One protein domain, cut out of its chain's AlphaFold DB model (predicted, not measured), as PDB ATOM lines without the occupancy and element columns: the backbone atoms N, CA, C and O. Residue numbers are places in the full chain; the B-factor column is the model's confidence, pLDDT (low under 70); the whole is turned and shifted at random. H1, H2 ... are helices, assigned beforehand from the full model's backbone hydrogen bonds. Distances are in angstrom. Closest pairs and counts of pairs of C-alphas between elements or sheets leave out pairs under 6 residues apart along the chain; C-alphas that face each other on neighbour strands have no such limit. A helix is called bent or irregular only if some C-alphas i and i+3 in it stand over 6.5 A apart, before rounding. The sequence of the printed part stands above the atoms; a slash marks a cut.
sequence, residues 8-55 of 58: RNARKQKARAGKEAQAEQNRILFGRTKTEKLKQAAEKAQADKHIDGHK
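Overview. This is residues 8 to 55 of the 58 residues of a protein of Devosia ginsengisoli (UniProt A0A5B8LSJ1). Two long helices, H1 and then H2, make a wide, open V, with the link of residues 31 to 33 at its point and the two arms spreading from there to the two ends of the printed part. The V is flat, and its arms do not fold back on each other. The printed part has 48 residues with two named helices, H1 and H2 in that order, and no named strand; its class is all helix. It is extended, with a radius of gyration of the C-alphas of 17.6 A, and it spans 52 by 28 by 5 A.

Along the chain. Find C-alpha 8 at (0.358, -66.144, 12.184); H1 begins there and takes in residues 8 to 30, 32.4 A from first to last C-alpha. Watch y rise along it until you reach C-alpha 30 at (-9.226, -35.362, 14.880). Pass Gly 31, Arg 32 and Thr 33, and H2 begins at Lys 34; it takes in residues 34 to 54, 30.3 A from first to last C-alpha. Here x falls, and H2 ends with C-alpha 54 at (-38.919, -36.937, 29.257).

Arrangement. H1 and H2 follow each other in the chain through a tight link of 3 residues. They are apart, with no C-alpha of the one within 8 A of the other. Residues 8 to 28, which belong to H1, stand free, and so do residues 38 to 55, of which 38 to 54 belong to H2. Look along the backbones of H1 and H2: in both, every O i to N i+4 pair is within hydrogen-bond range. Neither helix is bent.

Size, cuts and confidence. The two C-alphas farthest apart are those of Arg 8 and Gly 53, at 52.5 A. The printed part runs from residue 8 to 55 and has no cut. The mean pLDDT of the printed part is 83.1, and no printed residue of this model is under 70.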
ATOM      1  N   ARG A   8      -0.458 -67.296  11.758       91.44
ATOM      2  CA  ARG A   8       0.358 -66.144  12.184       91.44
ATOM      3  C   ARG A   8       0.159 -64.962  11.239       91.44
ATOM      4  O   ARG A   8       0.016 -63.830  11.702       91.44
ATOM      5  N   ASN A   9       0.136 -65.221   9.934       88.12
ATOM      6  CA  ASN A   9      -0.055 -64.186   8.922       88.12
ATOM      7  C   ASN A   9      -1.484 -63.641   8.969       88.12
ATOM      8  O   ASN A   9      -1.656 -62.424   9.005       88.12
ATOM      9  N   ALA A  10      -2.482 -64.518   9.109       89.44
ATOM     10  CA  ALA A  10      -3.880 -64.118   9.269       89.44
ATOM     11  C   ALA A  10      -4.094 -63.213  10.501       89.44
ATOM     12  O   ALA A  10      -4.721 -62.158  10.414       89.44
ATOM     13  N   ARG A  11      -3.500 -63.558  11.654       92.31
ATOM     14  CA  ARG A  11      -3.560 -62.719  12.867       92.31
ATOM     15  C   ARG A  11      -2.888 -61.360  12.667       92.31
ATOM     16  O   ARG A  11      -3.431 -60.345  13.101       92.31
ATOM     17  N   LYS A  12      -1.733 -61.316  11.993       91.69
ATOM     18  CA  LYS A  12      -1.042 -60.055  11.669       91.69
ATOM     19  C   LYS A  12      -1.872 -59.173  10.739       91.69
ATOM     20  O   LYS A  12      -1.936 -57.971  10.969       91.69
ATOM     21  N   GLN A  13      -2.512 -59.752   9.726       91.12
ATOM     22  CA  GLN A  13      -3.405 -59.019   8.829       91.12
ATOM     23  C   GLN A  13      -4.600 -58.443   9.592       91.12
ATOM     24  O   GLN A  13      -4.846 -57.245   9.498       91.12
ATOM     25  N   LYS A  14      -5.260 -59.240  10.445       89.19
ATOM     26  CA  LYS A  14      -6.359 -58.759  11.297       89.19
ATOM     27  C   LYS A  14      -5.929 -57.604  12.206       89.19
ATOM     28  O   LYS A  14      -6.646 -56.616  12.333       89.19
ATOM     29  N   ALA A  15      -4.746 -57.700  12.814       92.88
ATOM     30  CA  ALA A  15      -4.204 -56.633  13.651       92.88
ATOM     31  C   ALA A  15      -3.898 -55.350  12.856       92.88
ATOM     32  O   ALA A  15      -4.135 -54.257  13.363       92.88
ATOM     33  N   ARG A  16      -3.383 -55.462  11.624       92.19
ATOM     34  CA  ARG A  16      -3.145 -54.304  10.742       92.19
ATOM     35  C   ARG A  16      -4.456 -53.642  10.323       92.19
ATOM     36  O   ARG A  16      -4.600 -52.447  10.541       92.19
ATOM     37  N   ALA A  17      -5.429 -54.427   9.862       90.81
ATOM     38  CA  ALA A  17      -6.752 -53.930   9.488       90.81
ATOM     39  C   ALA A  17      -7.453 -53.214  10.658       90.81
ATOM     40  O   ALA A  17      -8.022 -52.141  10.487       90.81
ATOM     41  N   GLY A  18      -7.352 -53.759  11.879       89.00
ATOM     42  CA  GLY A  18      -7.893 -53.104  13.074       89.00
ATOM     43  C   GLY A  18      -7.240 -51.747  13.366       89.00
ATOM     44  O   GLY A  18      -7.933 -50.789  13.702       89.00
ATOM     45  N   LYS A  19      -5.917 -51.639  13.197       89.38
ATOM     46  CA  LYS A  19      -5.190 -50.370  13.363       89.38
ATOM     47  C   LYS A  19      -5.549 -49.350  12.282       89.38
ATOM     48  O   LYS A  19      -5.666 -48.171  12.596       89.38
ATOM     49  N   GLU A  20      -5.734 -49.785  11.040       86.81
ATOM     50  CA  GLU A  20      -6.151 -48.916   9.931       86.81
ATOM     51  C   GLU A  20      -7.556 -48.352  10.155       86.81
ATOM     52  O   GLU A  20      -7.743 -47.141  10.047       86.81
ATOM     53  N   ALA A  21      -8.509 -49.187  10.582       87.50
ATOM     54  CA  ALA A  21      -9.860 -48.743  10.924       87.50
ATOM     55  C   ALA A  21      -9.856 -47.716  12.072       87.50
ATOM     56  O   ALA A  21     -10.514 -46.678  11.991       87.50
ATOM     57  N   GLN A  22      -9.060 -47.958  13.120       83.94
ATOM     58  CA  GLN A  22      -8.877 -46.990  14.207       83.94
ATOM     59  C   GLN A  22      -8.235 -45.689  13.713       83.94
ATOM     60  O   GLN A  22      -8.656 -44.606  14.108       83.94
ATOM     61  N   ALA A  23      -7.230 -45.771  12.838       81.69
ATOM     62  CA  ALA A  23      -6.579 -44.598  12.267       81.69
ATOM     63  C   ALA A  23      -7.535 -43.784  11.383       81.69
ATOM     64  O   ALA A  23      -7.495 -42.559  11.403       81.69
ATOM     65  N   GLU A  24      -8.419 -44.429  10.629       83.25
ATOM     66  CA  GLU A  24      -9.464 -43.766   9.850       83.25
ATOM     67  C   GLU A  24     -10.503 -43.082  10.734       83.25
ATOM     68  O   GLU A  24     -10.772 -41.894  10.554       83.25
ATOM     69  N   GLN A  25     -10.989 -43.772  11.765       81.69
ATOM     70  CA  GLN A  25     -11.880 -43.175  12.755       81.69
ATOM     71  C   GLN A  25     -11.218 -41.972  13.439       81.69
ATOM     72  O   GLN A  25     -11.828 -40.913  13.565       81.69
ATOM     73  N   ASN A  26      -9.943 -42.089  13.803       83.19
ATOM     74  CA  ASN A  26      -9.169 -41.000  14.381       83.19
ATOM     75  C   ASN A  26      -8.963 -39.851  13.388       83.19
ATOM     76  O   ASN A  26      -9.143 -38.702  13.771       83.19
ATOM     77  N   ARG A  27      -8.665 -40.104  12.110       82.06
ATOM     78  CA  ARG A  27      -8.593 -39.045  11.086       82.06
ATOM     79  C   ARG A  27      -9.911 -38.289  10.975       82.06
ATOM     80  O   ARG A  27      -9.900 -37.065  10.943       82.06
ATOM     81  N   ILE A  28     -11.035 -38.999  11.007       80.38
ATOM     82  CA  ILE A  28     -12.360 -38.381  10.991       80.38
ATOM     83  C   ILE A  28     -12.599 -37.570  12.266       80.38
ATOM     84  O   ILE A  28     -13.121 -36.470  12.169       80.38
ATOM     85  N   LEU A  29     -12.238 -38.074  13.449       76.00
ATOM     86  CA  LEU A  29     -12.485 -37.414  14.740       76.00
ATOM     87  C   LEU A  29     -11.543 -36.229  15.009       76.00
ATOM     88  O   LEU A  29     -11.966 -35.193  15.530       76.00
ATOM     89  N   PHE A  30     -10.263 -36.372  14.674       74.12
ATOM     90  CA  PHE A  30      -9.226 -35.362  14.880       74.12
ATOM     91  C   PHE A  30      -9.119 -34.376  13.717       74.12
ATOM     92  O   PHE A  30      -8.708 -33.246  13.953       74.12
ATOM     93  N   GLY A  31      -9.553 -34.754  12.511       73.56
ATOM     94  CA  GLY A  31      -9.669 -33.859  11.358       73.56
ATOM     95  C   GLY A  31     -10.884 -32.929  11.407       73.56
ATOM     96  O   GLY A  31     -10.934 -31.976  10.635       73.56
ATOM     97  N   ARG A  32     -11.844 -33.152  12.322       76.19
ATOM     98  CA  ARG A  32     -12.953 -32.204  12.515       76.19
ATOM     99  C   ARG A  32     -12.439 -30.889  13.062       76.19
ATOM    100  O   ARG A  32     -11.674 -30.850  14.033       76.19
ATOM    101  N   THR A  33     -12.957 -29.813  12.500       72.50
ATOM    102  CA  THR A  33     -12.702 -28.459  12.975       72.50
ATOM    103  C   THR A  33     -13.346 -28.232  14.349       72.50
ATOM    104  O   THR A  33     -14.285 -28.921  14.763       72.50
ATOM    105  N   LYS A  34     -12.831 -27.258  15.107       70.62
ATOM    106  CA  LYS A  34     -13.351 -26.927  16.447       70.62
ATOM    107  C   LYS A  34     -14.844 -26.564  16.407       70.62
ATOM    108  O   LYS A  34     -15.580 -26.919  17.321       70.62
ATOM    109  N   THR A  35     -15.287 -25.905  15.340       73.88
ATOM    110  CA  THR A  35     -16.682 -25.505  15.108       73.88
ATOM    111  C   THR A  35     -17.606 -26.708  14.921       73.88
ATOM    112  O   THR A  35     -18.669 -26.757  15.533       73.88
ATOM    113  N   GLU A  36     -17.188 -27.721  14.162       76.19
ATOM    114  CA  GLU A  36     -17.957 -28.959  13.964       76.19
ATOM    115  C   GLU A  36     -18.086 -29.771  15.254       76.19
ATOM    116  O   GLU A  36     -19.170 -30.263  15.570       76.19
ATOM    117  N   LYS A  37     -17.004 -29.871  16.039       77.50
ATOM    118  CA  LYS A  37     -17.039 -30.534  17.352       77.50
ATOM    119  C   LYS A  37     -18.007 -29.840  18.309       77.50
ATOM    120  O   LYS A  37     -18.774 -30.517  18.987       77.50
ATOM    121  N   LEU A  38     -17.991 -28.505  18.346       79.12
ATOM    122  CA  LEU A  38     -18.895 -27.716  19.188       79.12
ATOM    123  C   LEU A  38     -20.354 -27.856  18.753       79.12
ATOM    124  O   LEU A  38     -21.219 -28.022  19.607       79.12
ATOM    125  N   LYS A  39     -20.624 -27.853  17.442       80.94
ATOM    126  CA  LYS A  39     -21.973 -28.070  16.910       80.94
ATOM    127  C   LYS A  39     -22.517 -29.441  17.317       80.94
ATOM    128  O   LYS A  39     -23.603 -29.516  17.878       80.94
ATOM    129  N   GLN A  40     -21.731 -30.503  17.137       83.38
ATOM    130  CA  GLN A  40     -22.126 -31.850  17.563       83.38
ATOM    131  C   GLN A  40     -22.315 -31.971  19.078       83.38
ATOM    132  O   GLN A  40     -23.221 -32.669  19.526       83.38
ATOM    133  N   ALA A  41     -21.465 -31.323  19.876       82.62
ATOM    134  CA  ALA A  41     -21.611 -31.316  21.328       82.62
ATOM    135  C   ALA A  41     -22.894 -30.591  21.761       82.62
ATOM    136  O   ALA A  41     -23.594 -31.072  22.646       82.62
ATOM    137  N   ALA A  42     -23.229 -29.473  21.111       84.25
ATOM    138  CA  ALA A  42     -24.472 -28.750  21.360       84.25
ATOM    139  C   ALA A  42     -25.702 -29.579  20.961       84.25
ATOM    140  O   ALA A  42     -26.650 -29.659  21.734       84.25
ATOM    141  N   GLU A  43     -25.671 -30.241  19.801       85.50
ATOM    142  CA  GLU A  43     -26.741 -31.146  19.354       85.50
ATOM    143  C   GLU A  43     -26.941 -32.312  20.329       85.50
ATOM    144  O   GLU A  43     -28.072 -32.591  20.724       85.50
ATOM    145  N   LYS A  44     -25.852 -32.945  20.787       85.19
ATOM    146  CA  LYS A  44     -25.920 -33.992  21.816       85.19
ATOM    147  C   LYS A  44     -26.488 -33.471  23.129       85.19
ATOM    148  O   LYS A  44     -27.407 -34.074  23.653       85.19
ATOM    149  N   ALA A  45     -26.018 -32.324  23.614       84.56
ATOM    150  CA  ALA A  45     -26.520 -31.747  24.857       84.56
ATOM    151  C   ALA A  45     -28.015 -31.390  24.783       84.56
ATOM    152  O   ALA A  45     -28.717 -31.493  25.784       84.56
ATOM    153  N   GLN A  46     -28.515 -30.967  23.618       84.50
ATOM    154  CA  GLN A  46     -29.949 -30.741  23.412       84.50
ATOM    155  C   GLN A  46     -30.730 -32.057  23.410       84.50
ATOM    156  O   GLN A  46     -31.789 -32.132  24.028       84.50
ATOM    157  N   ALA A  47     -30.204 -33.095  22.756       84.38
ATOM    158  CA  ALA A  47     -30.811 -34.422  22.759       84.38
ATOM    159  C   ALA A  47     -30.842 -35.034  24.169       84.38
ATOM    160  O   ALA A  47     -31.886 -35.521  24.589       84.38
ATOM    161  N   ASP A  48     -29.745 -34.936  24.922       83.44
ATOM    162  CA  ASP A  48     -29.649 -35.425  26.300       83.44
ATOM    163  C   ASP A  48     -30.642 -34.684  27.203       83.44
ATOM    164  O   ASP A  48     -31.435 -35.317  27.887       83.44
ATOM    165  N   LYS A  49     -30.711 -33.345  27.120       83.44
ATOM    166  CA  LYS A  49     -31.715 -32.549  27.851       83.44
ATOM    167  C   LYS A  49     -33.150 -32.905  27.477       83.44
ATOM    168  O   LYS A  49     -34.030 -32.864  28.331       83.44
ATOM    169  N   HIS A  50     -33.399 -33.204  26.205       82.69
ATOM    170  CA  HIS A  50     -34.714 -33.632  25.750       82.69
ATOM    171  C   HIS A  50     -35.082 -34.979  26.373       82.69
ATOM    172  O   HIS A  50     -36.164 -35.116  26.929       82.69
ATOM    173  N   ILE A  51     -34.169 -35.950  26.328       83.56
ATOM    174  CA  ILE A  51     -34.374 -37.281  26.907       83.56
ATOM    175  C   ILE A  51     -34.540 -37.190  28.427       83.56
ATOM    176  O   ILE A  51     -35.487 -37.765  28.951       83.56
ATOM    177  N   ASP A  52     -33.682 -36.439  29.117       79.56
ATOM    178  CA  ASP A  52     -33.761 -36.228  30.565       79.56
ATOM    179  C   ASP A  52     -35.071 -35.537  30.963       79.56
ATOM    180  O   ASP A  52     -35.707 -35.942  31.929       79.56
ATOM    181  N   GLY A  53     -35.538 -34.553  30.187       78.31
ATOM    182  CA  GLY A  53     -36.833 -33.905  30.418       78.31
ATOM    183  C   GLY A  53     -38.039 -34.835  30.234       78.31
ATOM    184  O   GLY A  53     -39.088 -34.599  30.829       78.31
ATOM    185  N   HIS A  54     -37.895 -35.899  29.440       77.88
ATOM    186  CA  HIS A  54     -38.919 -36.937  29.257       77.88
ATOM    187  C   HIS A  54     -38.737 -38.141  30.180       77.88
ATOM    188  O   HIS A  54     -39.584 -39.038  30.203       77.88
ATOM    189  N   LYS A  55     -37.644 -38.183  30.943       74.62
ATOM    190  CA  LYS A  55     -37.351 -39.270  31.864       74.62
ATOM    191  C   LYS A  55     -38.217 -39.087  33.107       74.62
ATOM    192  O   LYS A  55     -38.023 -38.171  33.900       74.62
TER     193      LYS A  55